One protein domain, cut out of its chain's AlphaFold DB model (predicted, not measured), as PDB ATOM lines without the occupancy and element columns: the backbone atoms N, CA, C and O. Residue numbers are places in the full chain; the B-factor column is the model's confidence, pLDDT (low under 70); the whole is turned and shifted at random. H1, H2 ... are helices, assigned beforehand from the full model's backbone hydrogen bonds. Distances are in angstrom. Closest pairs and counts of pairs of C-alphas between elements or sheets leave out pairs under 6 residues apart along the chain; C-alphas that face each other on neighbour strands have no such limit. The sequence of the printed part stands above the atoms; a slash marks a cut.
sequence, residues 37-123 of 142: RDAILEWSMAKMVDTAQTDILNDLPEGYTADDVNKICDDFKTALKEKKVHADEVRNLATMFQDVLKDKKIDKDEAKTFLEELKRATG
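AT A GLANCE: This is residues 37 to 123 of the 142 residues of an uncharacterized protein of candidate division Zixibacteria bacterium (UniProt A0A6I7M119). Two helical hairpins, H1 with H2 and H3 with H4, pack as two layers, the second crossing the first aslant. The printed part has 87 residues with four named helices, in the order H1 H2 H3 H4, no named strand: all helix. It is compact, radius of gyration of the C-alphas 11.9 A, spans 33 by 27 by 17 A.

IN THESE COORDINATES: H1, residues 37 to 58, begins at C-alpha 37 (196.221, 220.931, 174.124) and is 31.5 A long. H2 is residues 66 to 81, H3 87 to 103. H4, 108 to 122, ends at C-alpha 122 (195.667, 209.046, 190.583).

HOW THE PARTS SIT: H1 and H2 touch, C-alphas 46 and 77 closest at 5.7 A, opposite ways at a shallow 3 degrees. H3 and H4 touch, 89 and 121 closest at 5.7 A, opposite ways at a shallow 14 degrees. H2 touches H4, 76 and 122 closest at 5.7 A, a steep tilt of 40 degrees. H1, H2 and H4 form a bundle, each touching the other two. Every O i to N i+4 pair is within hydrogen-bond range in H1, H2, H3 and H4.

THE WHOLE: The printed part has no cut and no long link. Residues 38, 87, 101, 104 and 123 are under pLDDT 70.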
ATOM      1  N   ARG A  37     195.111 221.342 173.232       70.44
ATOM      2  CA  ARG A  37     196.221 220.931 174.124       70.44
ATOM      3  C   ARG A  37     195.802 219.823 175.081       70.44
ATOM      4  O   ARG A  37     196.434 218.776 175.092       70.44
ATOM      5  N   ASP A  38     194.707 220.034 175.804       69.88
ATOM      6  CA  ASP A  38     194.224 219.077 176.804       69.88
ATOM      7  C   ASP A  38     193.845 217.731 176.177       69.88
ATOM      8  O   ASP A  38     194.275 216.687 176.648       69.88
ATOM      9  N   ALA A  39     193.092 217.752 175.073       75.25
ATOM     10  CA  ALA A  39     192.639 216.533 174.402       75.25
ATOM     11  C   ALA A  39     193.798 215.753 173.758       75.25
ATOM     12  O   ALA A  39     193.774 214.528 173.715       75.25
ATOM     13  N   ILE A  40     194.816 216.455 173.251       73.81
ATOM     14  CA  ILE A  40     196.022 215.835 172.690       73.81
ATOM     15  C   ILE A  40     196.877 215.232 173.799       73.81
ATOM     16  O   ILE A  40     197.389 214.133 173.620       73.81
ATOM     17  N   LEU A  41     197.020 215.921 174.933       73.88
ATOM     18  CA  LEU A  41     197.745 215.399 176.090       73.88
ATOM     19  C   LEU A  41     197.054 214.161 176.662       73.88
ATOM     20  O   LEU A  41     197.718 213.153 176.867       73.88
ATOM     21  N   GLU A  42     195.733 214.200 176.838       78.38
ATOM     22  CA  GLU A  42     194.946 213.052 177.295       78.38
ATOM     23  C   GLU A  42     195.091 211.863 176.342       78.38
ATOM     24  O   GLU A  42     195.431 210.761 176.767       78.38
ATOM     25  N   TRP A  43     194.901 212.088 175.038       79.25
ATOM     26  CA  TRP A  43     195.016 211.029 174.037       79.25
ATOM     27  C   TRP A  43     196.439 210.470 173.940       79.25
ATOM     28  O   TRP A  43     196.623 209.257 173.843       79.25
ATOM     29  N   SER A  44     197.449 211.341 173.992       80.81
ATOM     30  CA  SER A  44     198.857 210.945 173.977       80.81
ATOM     31  C   SER A  44     199.197 210.106 175.202       80.81
ATOM     32  O   SER A  44     199.810 209.054 175.059       80.81
ATOM     33  N   MET A  45     198.778 210.540 176.391       78.81
ATOM     34  CA  MET A  45     199.070 209.826 177.629       78.81
ATOM     35  C   MET A  45     198.314 208.513 177.739       78.81
ATOM     36  O   MET A  45     198.923 207.505 178.077       78.81
ATOM     37  N   ALA A  46     197.030 208.486 177.379       84.06
ATOM     38  CA  ALA A  46     196.267 207.244 177.328       84.06
ATOM     39  C   ALA A  46     196.955 206.213 176.422       84.06
ATOM     40  O   ALA A  46     197.109 205.059 176.808       84.06
ATOM     41  N   LYS A  47     197.462 206.650 175.262       84.94
ATOM     42  CA  LYS A  47     198.169 205.782 174.317       84.94
ATOM     43  C   LYS A  47     199.546 205.326 174.812       84.94
ATOM     44  O   LYS A  47     199.940 204.192 174.542       84.94
ATOM     45  N   MET A  48     200.281 206.189 175.516       82.44
ATOM     46  CA  MET A  48     201.535 205.807 176.179       82.44
ATOM     47  C   MET A  48     201.274 204.741 177.241       82.44
ATOM     48  O   MET A  48     201.947 203.717 177.247       82.44
ATOM     49  N   VAL A  49     200.244 204.937 178.069       85.50
ATOM     50  CA  VAL A  49     199.840 203.971 179.095       85.50
ATOM     51  C   VAL A  49     199.346 202.669 178.474       85.50
ATOM     52  O   VAL A  49     199.738 201.622 178.960       85.50
ATOM     53  N   ASP A  50     198.580 202.691 177.380       87.00
ATOM     54  CA  ASP A  50     198.181 201.468 176.655       87.00
ATOM     55  C   ASP A  50     199.398 200.676 176.145       87.00
ATOM     56  O   ASP A  50     199.428 199.443 176.194       87.00
ATOM     57  N   THR A  51     200.409 201.392 175.644       84.69
ATOM     58  CA  THR A  51     201.648 200.780 175.147       84.69
ATOM     59  C   THR A  51     202.439 200.176 176.306       84.69
ATOM     60  O   THR A  51     202.788 199.002 176.248       84.69
ATOM     61  N   ALA A  52     202.628 200.937 177.390       83.19
ATOM     62  CA  ALA A  52     203.284 200.459 178.603       83.19
ATOM     63  C   ALA A  52     202.552 199.254 179.202       83.19
ATOM     64  O   ALA A  52     203.170 198.250 179.509       83.19
ATOM     65  N   GLN A  53     201.227 199.327 179.315       85.88
ATOM     66  CA  GLN A  53     200.374 198.254 179.811       85.88
ATOM     67  C   GLN A  53     200.568 196.983 178.990       85.88
ATOM     68  O   GLN A  53     200.727 195.913 179.559       85.88
ATOM     69  N   THR A  54     200.594 197.092 177.661       86.81
ATOM     70  CA  THR A  54     200.824 195.937 176.785       86.81
ATOM     71  C   THR A  54     202.203 195.327 177.029       86.81
ATOM     72  O   THR A  54     202.313 194.111 177.152       86.81
ATOM     73  N   ASP A  55     203.246 196.147 177.145       84.25
ATOM     74  CA  ASP A  55     204.610 195.666 177.396       84.25
ATOM     75  C   ASP A  55     204.747 195.030 178.791       84.25
ATOM     76  O   ASP A  55     205.280 193.929 178.916       84.25
ATOM     77  N   ILE A  56     204.164 195.646 179.820       85.38
ATOM     78  CA  ILE A  56     204.140 195.146 181.203       85.38
ATOM     79  C   ILE A  56     203.318 193.855 181.315       85.38
ATOM     80  O   ILE A  56     203.683 192.944 182.049       85.38
ATOM     81  N   LEU A  57     202.212 193.732 180.578       86.88
ATOM     82  CA  LEU A  57     201.422 192.498 180.539       86.88
ATOM     83  C   LEU A  57     202.149 191.356 179.814       86.88
ATOM     84  O   LEU A  57     201.815 190.192 180.034       86.88
ATOM     85  N   ASN A  58     203.124 191.664 178.956       84.81
ATOM     86  CA  ASN A  58     203.981 190.651 178.345       84.81
ATOM     87  C   ASN A  58     205.097 190.185 179.295       84.81
ATOM     88  O   ASN A  58     205.498 189.024 179.211       84.81
ATOM     89  N   ASP A  59     205.575 191.048 180.196       82.62
ATOM     90  CA  ASP A  59     206.556 190.702 181.230       82.62
ATOM     91  C   ASP A  59     206.154 191.284 182.593       82.62
ATOM     92  O   ASP A  59     206.565 192.380 182.976       82.62
ATOM     93  N   LEU A  60     205.313 190.541 183.324       82.25
ATOM     94  CA  LEU A  60     204.751 191.037 184.579       82.25
ATOM     95  C   LEU A  60     205.849 191.224 185.644       82.25
ATOM     96  O   LEU A  60     206.620 190.285 185.907       82.25
ATOM     97  N   PRO A  61     205.893 192.394 186.308       82.06
ATOM     98  CA  PRO A  61     206.777 192.618 187.440       82.06
ATOM     99  C   PRO A  61     206.334 191.784 188.647       82.06
ATOM    100  O   PRO A  61     205.151 191.487 188.834       82.06
ATOM    101  N   GLU A  62     207.293 191.395 189.488       80.62
ATOM    102  CA  GLU A  62     207.004 190.594 190.679       80.62
ATOM    103  C   GLU A  62     206.069 191.345 191.640       80.62
ATOM    104  O   GLU A  62     206.277 192.519 191.952       80.62
ATOM    105  N   GLY A  63     205.033 190.655 192.125       79.50
ATOM    106  CA  GLY A  63     204.051 191.218 193.055       79.50
ATOM    107  C   GLY A  63     202.860 191.932 192.407       79.50
ATOM    108  O   GLY A  63     202.032 192.461 193.141       79.50
ATOM    109  N   TYR A  64     202.740 191.921 191.074       81.44
ATOM    110  CA  TYR A  64     201.572 192.442 190.356       81.44
ATOM    111  C   TYR A  64     200.891 191.345 189.539       81.44
ATOM    112  O   TYR A  64     201.549 190.503 188.926       81.44
ATOM    113  N   THR A  65     199.562 191.371 189.505       87.38
ATOM    114  CA  THR A  65     198.765 190.549 188.589       87.38
ATOM    115  C   THR A  65     198.379 191.336 187.339       87.38
ATOM    116  O   THR A  65     198.449 192.566 187.305       87.38
ATOM    117  N   ALA A  66     197.936 190.631 186.294       86.25
ATOM    118  CA  ALA A  66     197.432 191.275 185.083       86.25
ATOM    119  C   ALA A  66     196.230 192.192 185.385       86.25
ATOM    120  O   ALA A  66     196.120 193.275 184.813       86.25
ATOM    121  N   ASP A  67     195.364 191.783 186.315       87.19
ATOM    122  CA  ASP A  67     194.235 192.584 186.787       87.19
ATOM    123  C   ASP A  67     194.684 193.855 187.518       87.19
ATOM    124  O   ASP A  67     194.118 194.919 187.270       87.19
ATOM    125  N   ASP A  68     195.730 193.787 188.350       85.69
ATOM    126  CA  ASP A  68     196.268 194.970 189.035       85.69
ATOM    127  C   ASP A  68     196.787 195.999 188.032       85.69
ATOM    128  O   ASP A  68     196.454 197.181 188.120       85.69
ATOM    129  N   VAL A  69     197.568 195.544 187.049       87.00
ATOM    130  CA  VAL A  69     198.105 196.396 185.981       87.00
ATOM    131  C   VAL A  69     196.968 197.041 185.190       87.00
ATOM    132  O   VAL A  69     196.961 198.257 185.011       87.00
ATOM    133  N   ASN A  70     195.970 196.252 184.778       88.56
ATOM    134  CA  ASN A  70     194.803 196.763 184.059       88.56
ATOM    135  C   ASN A  70     194.059 197.826 184.868       88.56
ATOM    136  O   ASN A  70     193.768 198.901 184.346       88.56
ATOM    137  N   LYS A  71     193.805 197.555 186.151       88.94
ATOM    138  CA  LYS A  71     193.083 198.462 187.041       88.94
ATOM    139  C   LYS A  71     193.832 199.778 187.245       88.94
ATOM    140  O   LYS A  71     193.239 200.834 187.078       88.94
ATOM    141  N   ILE A  72     195.136 199.732 187.529       87.88
ATOM    142  CA  ILE A  72     195.966 200.936 187.718       87.88
ATOM    143  C   ILE A  72     195.986 201.788 186.442       87.88
ATOM    144  O   ILE A  72     195.827 203.009 186.493       87.88
ATOM    145  N   CYS A  73     196.164 201.148 185.283       87.69
ATOM    146  CA  CYS A  73     196.170 201.837 184.001       87.69
ATOM    147  C   CYS A  73     194.805 202.459 183.674       87.69
ATOM    148  O   CYS A  73     194.755 203.593 183.190       87.69
ATOM    149  N   ASP A  74     193.703 201.761 183.943       89.00
ATOM    150  CA  ASP A  74     192.352 202.267 183.689       89.00
ATOM    151  C   ASP A  74     191.937 203.369 184.669       89.00
ATOM    152  O   ASP A  74     191.338 204.365 184.245       89.00
ATOM    153  N   ASP A  75     192.322 203.263 185.943       86.88
ATOM    154  CA  ASP A  75     192.141 204.317 186.946       86.88
ATOM    155  C   ASP A  75     192.879 205.591 186.515       86.88
ATOM    156  O   ASP A  75     192.311 206.685 186.542       86.88
ATOM    157  N   PHE A  76     194.107 205.460 186.007       85.75
ATOM    158  CA  PHE A  76     194.867 206.599 185.495       85.75
ATOM    159  C   PHE A  76     194.268 207.203 184.223       85.75
ATOM    160  O   PHE A  76     194.124 208.424 184.129       85.75
ATOM    161  N   LYS A  77     193.850 206.381 183.252       86.19
ATOM    162  CA  LYS A  77     193.146 206.868 182.049       86.19
ATOM    163  C   LYS A  77     191.850 207.592 182.417       86.19
ATOM    164  O   LYS A  77     191.496 208.583 181.777       86.19
ATOM    165  N   THR A  78     191.146 207.111 183.438       86.38
ATOM    166  CA  THR A  78     189.925 207.742 183.950       86.38
ATOM    167  C   THR A  78     190.246 209.068 184.634       86.38
ATOM    168  O   THR A  78     189.644 210.083 184.291       86.38
ATOM    169  N   ALA A  79     191.256 209.108 185.503       84.25
ATOM    170  CA  ALA A  79     191.706 210.335 186.154       84.25
ATOM    171  C   ALA A  79     192.190 211.392 185.144       84.25
ATOM    172  O   ALA A  79     191.939 212.586 185.332       84.25
ATOM    173  N   LEU A  80     192.839 210.973 184.050       82.62
ATOM    174  CA  LEU A  80     193.222 211.856 182.945       82.62
ATOM    175  C   LEU A  80     191.999 212.472 182.256       82.62
ATOM    176  O   LEU A  80     191.954 213.691 182.088       82.62
ATOM    177  N   LYS A  81     190.991 211.655 181.917       81.25
ATOM    178  CA  LYS A  81     189.719 212.114 181.322       81.25
ATOM    179  C   LYS A  81     188.969 213.080 182.232       81.25
ATOM    180  O   LYS A  81     188.412 214.076 181.777       81.25
ATOM    181  N   GLU A  82     188.964 212.797 183.530       81.94
ATOM    182  CA  GLU A  82     188.339 213.650 184.540       81.94
ATOM    183  C   GLU A  82     189.171 214.899 184.883       81.94
ATOM    184  O   GLU A  82     188.745 215.701 185.715       81.94
ATOM    185  N   LYS A  83     190.340 215.093 184.250       72.75
ATOM    186  CA  LYS A  83     191.294 216.180 184.537       72.75
ATOM    187  C   LYS A  83     191.713 216.246 186.013       72.75
ATOM    188  O   LYS A  83     191.999 217.324 186.533       72.75
ATOM    189  N   LYS A  84     191.746 215.094 186.686       72.94
ATOM    190  CA  LYS A  84     192.151 214.946 188.093       72.94
ATOM    191  C   LYS A  84     193.652 214.711 188.263       72.94
ATOM    192  O   LYS A  84     194.152 214.828 189.373       72.94
ATOM    193  N   VAL A  85     194.372 214.421 187.178       72.50
ATOM    194  CA  VAL A  85     195.834 214.285 187.204       72.50
ATOM    195  C   VAL A  85     196.485 215.658 187.040       72.50
ATOM    196  O   VAL A  85     196.197 216.389 186.088       72.50
ATOM    197  N   HIS A  86     197.384 216.009 187.958       70.19
ATOM    198  CA  HIS A  86     198.140 217.256 187.891       70.19
ATOM    199  C   HIS A  86     199.141 217.256 186.727       70.19
ATOM    200  O   HIS A  86     199.761 216.240 186.414       70.19
ATOM    201  N   ALA A  87     199.340 218.423 186.109       68.31
ATOM    202  CA  ALA A  87     200.263 218.588 184.983       68.31
ATOM    203  C   ALA A  87     201.712 218.180 185.316       68.31
ATOM    204  O   ALA A  87     202.426 217.709 184.431       68.31
ATOM    205  N   ASP A  88     202.137 218.331 186.574       72.88
ATOM    206  CA  ASP A  88     203.461 217.910 187.040       72.88
ATOM    207  C   ASP A  88     203.613 216.380 187.067       72.88
ATOM    208  O   ASP A  88     204.612 215.862 186.570       72.88
ATOM    209  N   GLU A  89     202.594 215.644 187.525       77.12
ATOM    210  CA  GLU A  89     202.593 214.170 187.507       77.12
ATOM    211  C   GLU A  89     202.585 213.637 186.069       77.12
ATOM    212  O   GLU A  89     203.357 212.749 185.717       77.12
ATOM    213  N   VAL A  90     201.777 214.254 185.199       74.19
ATOM    214  CA  VAL A  90     201.775 213.979 183.754       74.19
ATOM    215  C   VAL A  90     203.174 214.197 183.173       74.19
ATOM    216  O   VAL A  90     203.685 213.368 182.425       74.19
ATOM    217  N   ARG A  91     203.845 215.297 183.519       76.38
ATOM    218  CA  ARG A  91     205.186 215.589 183.005       76.38
ATOM    219  C   ARG A  91     206.232 214.580 183.485       76.38
ATOM    220  O   ARG A  91     207.074 214.175 182.680       76.38
ATOM    221  N   ASN A  92     206.180 214.173 184.751       80.12
ATOM    222  CA  ASN A  92     207.078 213.156 185.298       80.12
ATOM    223  C   ASN A  92     206.879 211.817 184.586       80.12
ATOM    224  O   ASN A  92     207.845 211.250 184.077       80.12
ATOM    225  N   LEU A  93     205.625 211.388 184.424       78.44
ATOM    226  CA  LEU A  93     205.293 210.144 183.737       78.44
ATOM    227  C   LEU A  93     205.740 210.157 182.264       78.44
ATOM    228  O   LEU A  93     206.301 209.183 181.771       78.44
ATOM    229  N   ALA A  94     205.557 211.284 181.566       78.75
ATOM    230  CA  ALA A  94     206.021 211.446 180.186       78.75
ATOM    231  C   ALA A  94     207.551 211.376 180.074       78.75
ATOM    232  O   ALA A  94     208.066 210.818 179.108       78.75
ATOM    233  N   THR A  95     208.269 211.948 181.043       81.00
ATOM    234  CA  THR A  95     209.740 211.923 181.075       81.00
ATOM    235  C   THR A  95     210.238 210.498 181.293       81.00
ATOM    236  O   THR A  95     211.089 210.027 180.545       81.00
ATOM    237  N   MET A  96     209.630 209.783 182.239       78.00
ATOM    238  CA  MET A  96     209.948 208.389 182.524       78.00
ATOM    239  C   MET A  96     209.698 207.500 181.304       78.00
ATOM    240  O   MET A  96     210.567 206.742 180.891       78.00
ATOM    241  N   PHE A  97     208.549 207.675 180.648       75.50
ATOM    242  CA  PHE A  97     208.224 206.943 179.428       75.50
ATOM    243  C   PHE A  97     209.183 207.269 178.274       75.50
ATOM    244  O   PHE A  97     209.534 206.392 177.490       75.50
ATOM    245  N   GLN A  98     209.643 208.519 178.155       78.25
ATOM    246  CA  GLN A  98     210.656 208.887 177.163       78.25
ATOM    247  C   GLN A  98     212.007 208.221 177.421       78.25
ATOM    248  O   GLN A  98     212.679 207.871 176.451       78.25
ATOM    249  N   ASP A  99     212.413 208.069 178.679       78.12
ATOM    250  CA  ASP A  99     213.658 207.384 179.025       78.12
ATOM    251  C   ASP A  99     213.549 205.879 178.757       78.12
ATOM    252  O   ASP A  99     214.374 205.340 178.022       78.12
ATOM    253  N   VAL A 100     212.445 205.252 179.159       71.75
ATOM    254  CA  VAL A 100     212.144 203.843 178.853       71.75
ATOM    255  C   VAL A 100     212.088 203.585 177.334       71.75
ATOM    256  O   VAL A 100     212.621 202.601 176.815       71.75
ATOM    257  N   LEU A 101     211.518 204.512 176.553       68.00
ATOM    258  CA  LEU A 101     211.512 204.419 175.087       68.00
ATOM    259  C   LEU A 101     212.908 204.527 174.453       68.00
ATOM    260  O   LEU A 101     213.105 203.991 173.356       68.00
ATOM    261  N   LYS A 102     213.870 205.220 175.083       75.56
ATOM    262  CA  LYS A 102     215.260 205.252 174.587       75.56
ATOM    263  C   LYS A 102     215.906 203.880 174.723       75.56
ATOM    264  O   LYS A 102     216.575 203.451 173.780       75.56
ATOM    265  N   ASP A 103     215.637 203.192 175.829       70.44
ATOM    266  CA  ASP A 103     216.138 201.842 176.099       70.44
ATOM    267  C   ASP A 103     215.322 200.740 175.394       70.44
ATOM    268  O   ASP A 103     215.764 199.593 175.279       70.44
ATOM    269  N   LYS A 104     214.195 201.117 174.764       69.25
ATOM    270  CA  LYS A 104     213.335 200.297 173.880       69.25
ATOM    271  C   LYS A 104     212.720 199.060 174.532       69.25
ATOM    272  O   LYS A 104     212.132 198.236 173.825       69.25
ATOM    273  N   LYS A 105     212.863 198.906 175.838       72.88
ATOM    274  CA  LYS A 105     212.275 197.830 176.622       72.88
ATOM    275  C   LYS A 105     211.898 198.400 177.972       72.88
ATOM    276  O   LYS A 105     212.657 199.192 178.500       72.88
ATOM    277  N   ILE A 106     210.745 197.971 178.470       77.06
ATOM    278  CA  ILE A 106     210.364 198.160 179.863       77.06
ATOM    279  C   ILE A 106     210.835 196.907 180.587       77.06
ATOM    280  O   ILE A 106     210.362 195.814 180.264       77.06
ATOM    281  N   ASP A 107     211.801 197.031 181.490       82.56
ATOM    282  CA  ASP A 107     212.146 195.928 182.386       82.56
ATOM    283  C   ASP A 107     211.212 195.873 183.610       82.56
ATOM    284  O   ASP A 107     210.325 196.707 183.791       82.56
ATOM    285  N   LYS A 108     211.367 194.849 184.453       81.12
ATOM    286  CA  LYS A 108     210.479 194.624 185.606       81.12
ATOM    287  C   LYS A 108     210.596 195.704 186.680       81.12
ATOM    288  O   LYS A 108     209.599 196.007 187.338       81.12
ATOM    289  N   ASP A 109     211.780 196.274 186.871       82.88
ATOM    290  CA  ASP A 109     212.009 197.328 187.857       82.88
ATOM    291  C   ASP A 109     211.422 198.659 187.357       82.88
ATOM    292  O   ASP A 109     210.744 199.375 188.103       82.88
ATOM    293  N   GLU A 110     211.577 198.950 186.064       81.31
ATOM    294  CA  GLU A 110     210.946 200.088 185.389       81.31
ATOM    295  C   GLU A 110     209.422 199.967 185.362       81.31
ATOM    296  O   GLU A 110     208.720 200.931 185.667       81.31
ATOM    297  N   ALA A 111     208.898 198.775 185.063       83.62
ATOM    298  CA  ALA A 111     207.471 198.472 185.084       83.62
ATOM    299  C   ALA A 111     206.872 198.718 186.469       83.62
ATOM    300  O   ALA A 111     205.826 199.358 186.595       83.62
ATOM    301  N   LYS A 112     207.548 198.247 187.522       84.69
ATOM    302  CA  LYS A 112     207.119 198.468 188.904       84.69
ATOM    303  C   LYS A 112     207.091 199.955 189.243       84.69
ATOM    304  O   LYS A 112     206.073 200.448 189.723       84.69
ATOM    305  N   THR A 113     208.168 200.668 188.926       85.06
ATOM    306  CA  THR A 113     208.270 202.105 189.204       85.06
ATOM    307  C   THR A 113     207.212 202.897 188.426       85.06
ATOM    308  O   THR A 113     206.578 203.797 188.971       85.06
ATOM    309  N   PHE A 114     206.940 202.515 187.176       84.44
ATOM    310  CA  PHE A 114     205.889 203.114 186.356       84.44
ATOM    311  C   PHE A 114     204.491 202.904 186.958       84.44
ATOM    312  O   PHE A 114     203.699 203.842 187.027       84.44
ATOM    313  N   LEU A 115     204.184 201.694 187.440       85.25
ATOM    314  CA  LEU A 115     202.907 201.391 188.095       85.25
ATOM    315  C   LEU A 115     202.738 202.130 189.428       85.25
ATOM    316  O   LEU A 115     201.628 202.552 189.758       85.25
ATOM    317  N   GLU A 116     203.812 202.294 190.200       86.06
ATOM    318  CA  GLU A 116     203.800 203.098 191.427       86.06
ATOM    319  C   GLU A 116     203.552 204.579 191.130       86.06
ATOM    320  O   GLU A 116     202.735 205.216 191.800       86.06
ATOM    321  N   GLU A 117     204.174 205.113 190.080       83.00
ATOM    322  CA  GLU A 117     203.984 206.500 189.657       83.00
ATOM    323  C   GLU A 117     202.555 206.747 189.145       83.00
ATOM    324  O   GLU A 117     201.944 207.765 189.473       83.00
ATOM    325  N   LEU A 118     201.973 205.785 188.416       84.00
ATOM    326  CA  LEU A 118     200.565 205.825 188.009       84.00
ATOM    327  C   LEU A 118     199.623 205.867 189.218       84.00
ATOM    328  O   LEU A 118     198.726 206.710 189.252       84.00
ATOM    329  N   LYS A 119     199.847 205.011 190.227       83.75
ATOM    330  CA  LYS A 119     199.073 205.020 191.483       83.75
ATOM    331  C   LYS A 119     199.194 206.358 192.214       83.75
ATOM    332  O   LYS A 119     198.196 206.907 192.681       83.75
ATOM    333  N   ARG A 120     200.409 206.912 192.283       81.94
ATOM    334  CA  ARG A 120     200.657 208.215 192.912       81.94
ATOM    335  C   ARG A 120     199.907 209.333 192.188       81.94
ATOM    336  O   ARG A 120     199.277 210.167 192.837       81.94
ATOM    337  N   ALA A 121     199.918 209.310 190.859       78.69
ATOM    338  CA  ALA A 121     199.287 210.320 190.021       78.69
ATOM    339  C   ALA A 121     197.747 210.299 190.077       78.69
ATOM    340  O   ALA A 121     197.118 211.338 189.866       78.69
ATOM    341  N   THR A 122     197.124 209.151 190.376       74.31
ATOM    342  CA  THR A 122     195.667 209.046 190.583       74.31
ATOM    343  C   THR A 122     195.223 209.379 192.003       74.31
ATOM    344  O   THR A 122     194.021 209.452 192.259       74.31
ATOM    345  N   GLY A 123     196.160 209.581 192.936       63.66
ATOM    346  CA  GLY A 123     195.840 209.724 194.354       63.66
ATOM    347  C   GLY A 123     195.285 208.440 194.974       63.66
ATOM    348  O   GLY A 123     194.715 208.500 196.061       63.66
TER     349      GLY A 123